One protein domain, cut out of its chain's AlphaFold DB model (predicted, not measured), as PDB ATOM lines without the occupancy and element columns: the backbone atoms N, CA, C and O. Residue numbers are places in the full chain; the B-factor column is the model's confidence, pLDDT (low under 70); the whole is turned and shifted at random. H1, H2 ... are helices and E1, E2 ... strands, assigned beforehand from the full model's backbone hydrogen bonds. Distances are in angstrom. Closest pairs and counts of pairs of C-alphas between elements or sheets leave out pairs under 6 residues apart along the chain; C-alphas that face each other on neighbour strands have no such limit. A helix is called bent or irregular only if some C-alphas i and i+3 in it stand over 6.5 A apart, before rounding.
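AT A GLANCE: This is residues 146 to 220 of the 223 residues of an uncharacterized protein of Saprolegnia diclina (strain VS20) (UniProt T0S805). A strongly twisted sheet of four antiparallel strands has a helical hairpin, H1 and H2, at one end of its long hairpin E3 and E4, and the turn of that hairpin, residues 189 to 194, at the other. The short hairpin E1 and E2 is side by side with E3, the little helix H3 packs on H2, and residues 208 to 220 fold back toward the start of the printed part. The 75 printed residues hold three named helices and four named strands, along the chain E1, E2, H1, H2, E3, E4, H3; the sheet's order is E1, E2, E3, E4, and the class is mixed, helices and strands. The whole is compact, with a radius of gyration of the C-alphas of 12.0 A, yet elongated in outline, spanning 35 by 23 by 18 A.

IN THESE COORDINATES: In the sheet, E3 is residues 182 to 188, 18.1 A long, and E4 is residues 195 to 203, 19.8 A long. E1, residues 146 to 149, measures 9.1 A and begins with C-alpha 146 at (20.801, 9.060, 16.353); E2, residues 152 to 155, measures 10.6 A. H1 is residues 156 to 167, 17.8 A long, and is only just irregular: C-alphas 157 and 160 are 6.6 A apart. H2, residues 173 to 180, measures 10.6 A. H3, residues 204 to 207, measures 5.5 A and ends with C-alpha 207 at (25.113, 6.720, 27.815).

HOW THE PARTS SIT: E3 and E4 form a hairpin, antiparallel at 152 degrees, with N 185 and O 200 within hydrogen-bond range at 2.9 A; E4 bends by 81 degrees at residue 198. E2 is the antiparallel neighbour of E3 at 128 degrees, with N 153 and O 186 at 2.9 A. The hairpin E1 and E2 is antiparallel at 148 degrees, with N 146 and O 154 at 2.7 A. The edge strands E1 and E4 are apart. H1 and H2 are each on the sheet but only graze it. H1 touches H2 with residues 161 to 165 alone, at a shallow tilt of 28 degrees, opposite ways; their closest C-alphas, of Tyr 165 and Lys 173, are 6.2 A apart. H3 touches H2, the closest C-alphas being those of Ser 177 and Leu 204, 5.3 A apart. H3 is on the sheet at a height of 4.6 A, over none of its strands. Every O i to N i+4 pair is within hydrogen-bond range in H2, and 6 of 8 are in H1; H3 is too short for such a pair.

THE WHOLE: The C-alphas farthest apart, of Pro 171 and Thr 192, are 35.2 A apart, while those of Leu 146 and Gly 220 are 6.4 A apart. The printed part has no cut and no long link. The mean pLDDT of the printed part is 71.3, with residues 146 to 151, 188 to 198 and 208 to 220 under 70.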
ATOM      1  N   LEU A 146      19.551   8.320  16.403       66.19
ATOM      2  CA  LEU A 146      20.801   9.060  16.353       66.19
ATOM      3  C   LEU A 146      21.856   8.338  17.189       66.19
ATOM      4  O   LEU A 146      21.587   7.886  18.309       66.19
ATOM      5  N   ARG A 147      23.077   8.259  16.656       66.06
ATOM      6  CA  ARG A 147      24.245   7.847  17.430       66.06
ATOM      7  C   ARG A 147      24.671   8.959  18.360       66.06
ATOM      8  O   ARG A 147      25.099  10.015  17.915       66.06
ATOM      9  N   ILE A 148      24.542   8.659  19.646       67.12
ATOM     10  CA  ILE A 148      24.895   9.548  20.747       67.12
ATOM     11  C   ILE A 148      26.315   9.260  21.235       67.12
ATOM     12  O   ILE A 148      27.057  10.171  21.584       67.12
ATOM     13  N   SER A 149      26.714   7.987  21.250       69.62
ATOM     14  CA  SER A 149      28.011   7.558  21.774       69.62
ATOM     15  C   SER A 149      28.630   6.459  20.906       69.62
ATOM     16  O   SER A 149      27.984   5.875  20.027       69.62
ATOM     17  N   ALA A 150      29.907   6.156  21.144       66.44
ATOM     18  CA  ALA A 150      30.640   5.101  20.456       66.44
ATOM     19  C   ALA A 150      29.927   3.738  20.539       66.44
ATOM     20  O   ALA A 150      30.003   2.962  19.588       66.44
ATOM     21  N   THR A 151      29.186   3.475  21.618       67.69
ATOM     22  CA  THR A 151      28.500   2.195  21.870       67.69
ATOM     23  C   THR A 151      26.988   2.259  21.777       67.69
ATOM     24  O   THR A 151      26.340   1.234  21.957       67.69
ATOM     25  N   CYS A 152      26.396   3.440  21.598       71.12
ATOM     26  CA  CYS A 152      24.990   3.647  21.921       71.12
ATOM     27  C   CYS A 152      24.283   4.547  20.898       71.12
ATOM     28  O   CYS A 152      24.740   5.657  20.607       71.12
ATOM     29  N   MET A 153      23.124   4.095  20.413       71.12
ATOM     30  CA  MET A 153      22.166   4.924  19.680       71.12
ATOM     31  C   MET A 153      20.828   5.030  20.416       71.12
ATOM     32  O   MET A 153      20.376   4.071  21.044       71.12
ATOM     33  N   THR A 154      20.151   6.169  20.288       75.19
ATOM     34  CA  THR A 154      18.784   6.364  20.798       75.19
ATOM     35  C   THR A 154      17.919   7.102  19.781       75.19
ATOM     36  O   THR A 154      18.402   7.569  18.761       75.19
ATOM     37  N   ARG A 155      16.620   7.222  20.046       74.06
ATOM     38  CA  ARG A 155      15.683   7.932  19.165       74.06
ATOM     39  C   ARG A 155      15.985   9.434  19.120       74.06
ATOM     40  O   ARG A 155      16.264  10.035  20.147       74.06
ATOM     41  N   LEU A 156      15.809  10.060  17.962       73.19
ATOM     42  CA  LEU A 156      16.042  11.485  17.712       73.19
ATOM     43  C   LEU A 156      15.196  12.386  18.618       73.19
ATOM     44  O   LEU A 156      15.646  13.448  19.025       73.19
ATOM     45  N   ASN A 157      14.005  11.932  19.015       70.38
ATOM     46  CA  ASN A 157      13.179  12.651  19.988       70.38
ATOM     47  C   ASN A 157      13.860  12.795  21.366       70.38
ATOM     48  O   ASN A 157      13.563  13.719  22.111       70.38
ATOM     49  N   ASN A 158      14.799  11.906  21.702       74.25
ATOM     50  CA  ASN A 158      15.538  11.961  22.964       74.25
ATOM     51  C   ASN A 158      16.788  12.855  22.884       74.25
ATOM     52  O   ASN A 158      17.393  13.150  23.911       74.25
ATOM     53  N   VAL A 159      17.168  13.307  21.684       75.44
ATOM     54  CA  VAL A 159      18.376  14.119  21.451       75.44
ATOM     55  C   VAL A 159      18.276  15.473  22.147       75.44
ATOM     56  O   VAL A 159      19.276  16.011  22.604       75.44
ATOM     57  N   GLN A 160      17.063  16.006  22.302       82.19
ATOM     58  CA  GLN A 160      16.839  17.260  23.024       82.19
ATOM     59  C   GLN A 160      17.334  17.173  24.475       82.19
ATOM     60  O   GLN A 160      18.034  18.071  24.940       82.19
ATOM     61  N   TYR A 161      17.044  16.065  25.167       82.75
ATOM     62  CA  TYR A 161      17.505  15.847  26.541       82.75
ATOM     63  C   TYR A 161      19.022  15.709  26.620       82.75
ATOM     64  O   TYR A 161      19.632  16.210  27.558       82.75
ATOM     65  N   GLU A 162      19.635  15.074  25.623       78.88
ATOM     66  CA  GLU A 162      21.088  14.940  25.535       78.88
ATOM     67  C   GLU A 162      21.781  16.302  25.382       78.88
ATOM     68  O   GLU A 162      22.731  16.606  26.107       78.88
ATOM     69  N   ILE A 163      21.273  17.148  24.477       82.06
ATOM     70  CA  ILE A 163      21.784  18.505  24.253       82.06
ATOM     71  C   ILE A 163      21.705  19.303  25.557       82.06
ATOM     72  O   ILE A 163      22.704  19.884  25.977       82.06
ATOM     73  N   ILE A 164      20.552  19.287  26.232       84.69
ATOM     74  CA  ILE A 164      20.362  19.987  27.511       84.69
ATOM     75  C   ILE A 164      21.328  19.446  28.574       84.69
ATOM     76  O   ILE A 164      22.021  20.222  29.230       84.69
ATOM     77  N   TYR A 165      21.436  18.121  28.706       84.56
ATOM     78  CA  TYR A 165      22.333  17.465  29.661       84.56
ATOM     79  C   TYR A 165      23.796  17.852  29.466       84.56
ATOM     80  O   TYR A 165      24.528  18.016  30.442       84.56
ATOM     81  N   ARG A 166      24.229  18.058  28.221       80.06
ATOM     82  CA  ARG A 166      25.600  18.464  27.906       80.06
ATOM     83  C   ARG A 166      25.931  19.878  28.382       80.06
ATOM     84  O   ARG A 166      27.041  20.099  28.863       80.06
ATOM     85  N   TYR A 167      24.986  20.808  28.255       84.94
ATOM     86  CA  TYR A 167      25.159  22.198  28.690       84.94
ATOM     87  C   TYR A 167      24.937  22.395  30.195       84.94
ATOM     88  O   TYR A 167      25.261  23.457  30.726       84.94
ATOM     89  N   LEU A 168      24.428  21.384  30.904       84.69
ATOM     90  CA  LEU A 168      24.263  21.444  32.352       84.69
ATOM     91  C   LEU A 168      25.610  21.332  33.094       84.69
ATOM     92  O   LEU A 168      26.463  20.508  32.742       84.69
ATOM     93  N   PRO A 169      25.809  22.107  34.176       86.50
ATOM     94  CA  PRO A 169      26.990  21.984  35.020       86.50
ATOM     95  C   PRO A 169      27.014  20.618  35.729       86.50
ATOM     96  O   PRO A 169      25.975  20.080  36.119       86.50
ATOM     97  N   ARG A 170      28.221  20.064  35.943       84.38
ATOM     98  CA  ARG A 170      28.456  18.727  36.540       84.38
ATOM     99  C   ARG A 170      27.594  18.379  37.771       84.38
ATOM    100  O   ARG A 170      27.097  17.257  37.796       84.38
ATOM    101  N   PRO A 171      27.367  19.268  38.760       86.75
ATOM    102  CA  PRO A 171      26.548  18.919  39.924       86.75
ATOM    103  C   PRO A 171      25.052  18.728  39.617       86.75
ATOM    104  O   PRO A 171      24.369  18.035  40.364       86.75
ATOM    105  N   VAL A 172      24.529  19.303  38.525       88.56
ATOM    106  CA  VAL A 172      23.090  19.270  38.184       88.56
ATOM    107  C   VAL A 172      22.745  18.113  37.241       88.56
ATOM    108  O   VAL A 172      21.616  17.627  37.226       88.56
ATOM    109  N   LYS A 173      23.734  17.602  36.503       86.12
ATOM    110  CA  LYS A 173      23.603  16.433  35.622       86.12
ATOM    111  C   LYS A 173      22.906  15.218  36.263       86.12
ATOM    112  O   LYS A 173      21.938  14.737  35.675       86.12
ATOM    113  N   PRO A 174      23.314  14.714  37.446       86.12
ATOM    114  CA  PRO A 174      22.673  13.534  38.033       86.12
ATOM    115  C   PRO A 174      21.204  13.779  38.412       86.12
ATOM    116  O   PRO A 174      20.380  12.879  38.256       86.12
ATOM    117  N   LEU A 175      20.858  14.996  38.851       87.25
ATOM    118  CA  LEU A 175      19.476  15.389  39.150       87.25
ATOM    119  C   LEU A 175      18.617  15.388  37.881       87.25
ATOM    120  O   LEU A 175      17.581  14.730  37.849       87.25
ATOM    121  N   PHE A 176      19.098  16.034  36.818       86.38
ATOM    122  CA  PHE A 176      18.399  16.076  35.534       86.38
ATOM    123  C   PHE A 176      18.242  14.680  34.917       86.38
ATOM    124  O   PHE A 176      17.166  14.320  34.455       86.38
ATOM    125  N   SER A 177      19.284  13.844  34.964       85.44
ATOM    126  CA  SER A 177      19.200  12.459  34.483       85.44
ATOM    127  C   SER A 177      18.137  11.656  35.238       85.44
ATOM    128  O   SER A 177      17.427  10.857  34.631       85.44
ATOM    129  N   LYS A 178      17.998  11.872  36.552       86.12
ATOM    130  CA  LYS A 178      16.977  11.206  37.368       86.12
ATOM    131  C   LYS A 178      15.561  11.669  37.020       86.12
ATOM    132  O   LYS A 178      14.652  10.846  37.009       86.12
ATOM    133  N   GLU A 179      15.388  12.958  36.742       86.31
ATOM    134  CA  GLU A 179      14.100  13.559  36.381       86.31
ATOM    135  C   GLU A 179      13.617  13.109  34.998       86.31
ATOM    136  O   GLU A 179      12.448  12.779  34.819       86.31
ATOM    137  N   VAL A 180      14.532  13.030  34.033       81.94
ATOM    138  CA  VAL A 180      14.210  12.626  32.663       81.94
ATOM    139  C   VAL A 180      13.983  11.110  32.538       81.94
ATOM    140  O   VAL A 180      13.210  10.664  31.688       81.94
ATOM    141  N   GLY A 181      14.610  10.307  33.401       79.62
ATOM    142  CA  GLY A 181      14.415   8.860  33.437       79.62
ATOM    143  C   GLY A 181      15.378   8.075  32.541       79.62
ATOM    144  O   GLY A 181      16.386   8.577  32.043       79.62
ATOM    145  N   THR A 182      15.074   6.790  32.354       76.12
ATOM    146  CA  THR A 182      15.872   5.894  31.507       76.12
ATOM    147  C   THR A 182      15.388   5.896  30.064       76.12
ATOM    148  O   THR A 182      14.192   5.772  29.797       76.12
ATOM    149  N   PHE A 183      16.325   5.890  29.123       76.69
ATOM    150  CA  PHE A 183      16.051   5.795  27.696       76.69
ATOM    151  C   PHE A 183      16.345   4.408  27.159       76.69
ATOM    152  O   PHE A 183      17.312   3.766  27.565       76.69
ATOM    153  N   LEU A 184      15.554   3.981  26.177       73.94
ATOM    154  CA  LEU A 184      15.901   2.819  25.373       73.94
ATOM    155  C   LEU A 184      17.086   3.168  24.465       73.94
ATOM    156  O   LEU A 184      17.013   4.093  23.647       73.94
ATOM    157  N   VAL A 185      18.157   2.401  24.614       75.12
ATOM    158  CA  VAL A 185      19.396   2.541  23.858       75.12
ATOM    159  C   VAL A 185      19.706   1.229  23.146       75.12
ATOM    160  O   VAL A 185      19.547   0.145  23.712       75.12
ATOM    161  N   PHE A 186      20.160   1.339  21.902       73.44
ATOM    162  CA  PHE A 186      20.644   0.225  21.092       73.44
ATOM    163  C   PHE A 186      22.165   0.185  21.135       73.44
ATOM    164  O   PHE A 186      22.816   1.224  20.984       73.44
ATOM    165  N   HIS A 187      22.723  -1.002  21.359       72.75
ATOM    166  CA  HIS A 187      24.166  -1.177  21.497       72.75
ATOM    167  C   HIS A 187      24.851  -1.377  20.150       72.75
ATOM    168  O   HIS A 187      24.325  -2.055  19.267       72.75
ATOM    169  N   PHE A 188      26.054  -0.834  20.028       67.75
ATOM    170  CA  PHE A 188      26.923  -0.955  18.864       67.75
ATOM    171  C   PHE A 188      28.197  -1.683  19.234       67.75
ATOM    172  O   PHE A 188      28.757  -1.467  20.310       67.75
ATOM    173  N   ASP A 189      28.663  -2.506  18.307       62.00
ATOM    174  CA  ASP A 189      30.002  -3.056  18.368       62.00
ATOM    175  C   ASP A 189      31.010  -1.951  18.009       62.00
ATOM    176  O   ASP A 189      30.902  -1.305  16.961       62.00
ATOM    177  N   LYS A 190      31.967  -1.698  18.911       64.81
ATOM    178  CA  LYS A 190      32.972  -0.635  18.764       64.81
ATOM    179  C   LYS A 190      33.933  -0.904  17.608       64.81
ATOM    180  O   LYS A 190      34.407   0.054  17.006       64.81
ATOM    181  N   GLU A 191      34.221  -2.172  17.322       58.28
ATOM    182  CA  GLU A 191      35.258  -2.574  16.366       58.28
ATOM    183  C   GLU A 191      34.707  -2.657  14.944       58.28
ATOM    184  O   GLU A 191      35.332  -2.184  13.998       58.28
ATOM    185  N   THR A 192      33.499  -3.205  14.795       49.66
ATOM    186  CA  THR A 192      32.870  -3.411  13.482       49.66
ATOM    187  C   THR A 192      31.889  -2.304  13.093       49.66
ATOM    188  O   THR A 192      31.470  -2.230  11.939       49.66
ATOM    189  N   GLY A 193      31.475  -1.453  14.041       49.78
ATOM    190  CA  GLY A 193      30.455  -0.422  13.823       49.78
ATOM    191  C   GLY A 193      29.049  -0.980  13.569       49.78
ATOM    192  O   GLY A 193      28.133  -0.216  13.261       49.78
ATOM    193  N   ARG A 194      28.861  -2.301  13.696       51.06
ATOM    194  CA  ARG A 194      27.583  -2.973  13.461       51.06
ATOM    195  C   ARG A 194      26.653  -2.780  14.642       51.06
ATOM    196  O   ARG A 194      27.076  -2.776  15.803       51.06
ATOM    197  N   ILE A 195      25.361  -2.670  14.342       55.09
ATOM    198  CA  ILE A 195      24.374  -2.609  15.405       55.09
ATOM    199  C   ILE A 195      24.184  -3.991  15.998       55.09
ATOM    200  O   ILE A 195      23.856  -4.945  15.296       55.09
ATOM    201  N   THR A 196      24.360  -4.101  17.306       60.22
ATOM    202  CA  THR A 196      24.056  -5.342  18.006       60.22
ATOM    203  C   THR A 196      22.545  -5.436  18.223       60.22
ATOM    204  O   THR A 196      21.872  -4.439  18.482       60.22
ATOM    205  N   HIS A 197      21.988  -6.648  18.184       61.00
ATOM    206  CA  HIS A 197      20.569  -6.902  18.481       61.00
ATOM    207  C   HIS A 197      20.212  -6.717  19.973       61.00
ATOM    208  O   HIS A 197      19.158  -7.160  20.429       61.00
ATOM    209  N   ARG A 198      21.094  -6.092  20.765       68.88
ATOM    210  CA  ARG A 198      20.897  -5.849  22.194       68.88
ATOM    211  C   ARG A 198      20.372  -4.436  22.403       68.88
ATOM    212  O   ARG A 198      20.977  -3.458  21.963       68.88
ATOM    213  N   SER A 199      19.266  -4.336  23.129       73.44
ATOM    214  CA  SER A 199      18.735  -3.068  23.621       73.44
ATOM    215  C   SER A 199      18.723  -3.073  25.145       73.44
ATOM    216  O   SER A 199      18.533  -4.117  25.767       73.44
ATOM    217  N   SER A 200      18.980  -1.921  25.753       77.81
ATOM    218  CA  SER A 200      18.932  -1.758  27.205       77.81
ATOM    219  C   SER A 200      18.381  -0.393  27.567       77.81
ATOM    220  O   SER A 200      18.564   0.569  26.819       77.81
ATOM    221  N   TYR A 201      17.787  -0.296  28.748       77.56
ATOM    222  CA  TYR A 201      17.433   0.986  29.334       77.56
ATOM    223  C   TYR A 201      18.639   1.563  30.069       77.56
ATOM    224  O   TYR A 201      19.249   0.876  30.887       77.56
ATOM    225  N   LYS A 202      19.003   2.804  29.748       82.00
ATOM    226  CA  LYS A 202      20.122   3.514  30.372       82.00
ATOM    227  C   LYS A 202      19.702   4.897  30.834       82.00
ATOM    228  O   LYS A 202      18.935   5.572  30.147       82.00
ATOM    229  N   TRP A 203      20.229   5.316  31.977       81.69
ATOM    230  CA  TRP A 203      20.170   6.708  32.409       81.69
ATOM    231  C   TRP A 203      21.046   7.564  31.509       81.69
ATOM    232  O   TRP A 203      22.022   7.069  30.951       81.69
ATOM    233  N   LEU A 204      20.724   8.849  31.394       79.81
ATOM    234  CA  LEU A 204      21.462   9.790  30.553       79.81
ATOM    235  C   LEU A 204      22.946   9.887  30.972       79.81
ATOM    236  O   LEU A 204      23.827   9.972  30.119       79.81
ATOM    237  N   THR A 205      23.232   9.733  32.267       80.12
ATOM    238  CA  THR A 205      24.590   9.589  32.827       80.12
ATOM    239  C   THR A 205      25.372   8.397  32.269       80.12
ATOM    240  O   THR A 205      26.587   8.478  32.110       80.12
ATOM    241  N   ASP A 206      24.693   7.302  31.921       79.81
ATOM    242  CA  ASP A 206      25.304   6.001  31.603       79.81
ATOM    243  C   ASP A 206      25.479   5.776  30.089       79.81
ATOM    244  O   ASP A 206      25.968   4.727  29.638       79.81
ATOM    245  N   VAL A 207      25.029   6.743  29.283       73.44
ATOM    246  CA  VAL A 207      25.113   6.720  27.815       73.44
ATOM    247  C   VAL A 207      26.525   7.089  27.327       73.44
ATOM    248  O   VAL A 207      26.857   6.831  26.172       73.44
ATOM    249  N   GLY A 208      27.393   7.607  28.204       67.38
ATOM    250  CA  GLY A 208      28.766   7.985  27.848       67.38
ATOM    251  C   GLY A 208      28.833   9.274  27.024       67.38
ATOM    252  O   GLY A 208      29.689   9.403  26.160       67.38
ATOM    253  N   ILE A 209      27.907  10.210  27.262       66.00
ATOM    254  CA  ILE A 209      27.841  11.524  26.586       66.00
ATOM    255  C   ILE A 209      29.041  12.411  26.964       66.00
ATOM    256  O   ILE A 209      29.446  13.286  26.201       66.00
ATOM    257  N   ASP A 210      29.616  12.177  28.146       65.12
ATOM    258  CA  ASP A 210      30.768  12.919  28.661       65.12
ATOM    259  C   ASP A 210      32.119  12.404  28.126       65.12
ATOM    260  O   ASP A 210      33.147  13.036  28.384       65.12
ATOM    261  N   ASP A 211      32.140  11.309  27.351       63.34
ATOM    262  CA  ASP A 211      33.351  10.875  26.650       63.34
ATOM    263  C   ASP A 211      33.697  11.906  25.564       63.34
ATOM    264  O   ASP A 211      32.908  12.224  24.676       63.34
ATOM    265  N   SER A 212      34.907  12.457  25.640       51.94
ATOM    266  CA  SER A 212      35.394  13.615  24.873       51.94
ATOM    267  C   SER A 212      35.443  13.462  23.339       51.94
ATOM    268  O   SER A 212      35.918  14.364  22.648       51.94
ATOM    269  N   SER A 213      34.970  12.357  22.763       50.62
ATOM    270  CA  SER A 213      34.996  12.119  21.320       50.62
ATOM    271  C   SER A 213      33.733  12.648  20.630       50.62
ATOM    272  O   SER A 213      32.781  11.934  20.320       50.62
ATOM    273  N   MET A 214      33.760  13.939  20.280       47.44
ATOM    274  CA  MET A 214      32.781  14.576  19.377       47.44
ATOM    275  C   MET A 214      32.681  13.922  17.982       47.44
ATOM    276  O   MET A 214      31.809  14.276  17.195       47.44
ATOM    277  N   THR A 215      33.535  12.954  17.657       51.03
ATOM    278  CA  THR A 215      33.612  12.283  16.353       51.03
ATOM    279  C   THR A 215      32.462  11.305  16.064       51.03
ATOM    280  O   THR A 215      32.406  10.756  14.960       51.03
ATOM    281  N   HIS A 216      31.539  11.073  17.009       52.28
ATOM    282  CA  HIS A 216      30.537  10.000  16.905       52.28
ATOM    283  C   HIS A 216      29.085  10.438  16.708       52.28
ATOM    284  O   HIS A 216      28.238   9.567  16.500       52.28
ATOM    285  N   TRP A 217      28.795  11.743  16.697       48.56
ATOM    286  CA  TRP A 217      27.496  12.240  16.244       48.56
ATOM    287  C   TRP A 217      27.398  12.039  14.733       48.56
ATOM    288  O   TRP A 217      27.808  12.877  13.935       48.56
ATOM    289  N   ARG A 218      26.899  10.873  14.336       51.31
ATOM    290  CA  ARG A 218      26.555  10.566  12.953       51.31
ATOM    291  C   ARG A 218      25.078  10.220  12.922       51.31
ATOM    292  O   ARG A 218      24.642   9.293  13.610       51.31
ATOM    293  N   ALA A 219      24.312  10.966  12.129       47.97
ATOM    294  CA  ALA A 219      23.053  10.439  11.624       47.97
ATOM    295  C   ALA A 219      23.407   9.136  10.902       47.97
ATOM    296  O   ALA A 219      24.324   9.127  10.081       47.97
ATOM    297  N   GLY A 220      22.791   8.030  11.316       41.22
ATOM    298  CA  GLY A 220      23.122   6.696  10.833       41.22
ATOM    299  C   GLY A 220      22.729   6.516   9.371       41.22
ATOM    300  O   GLY A 220      21.743   5.857   9.091       41.22
TER     301      GLY A 220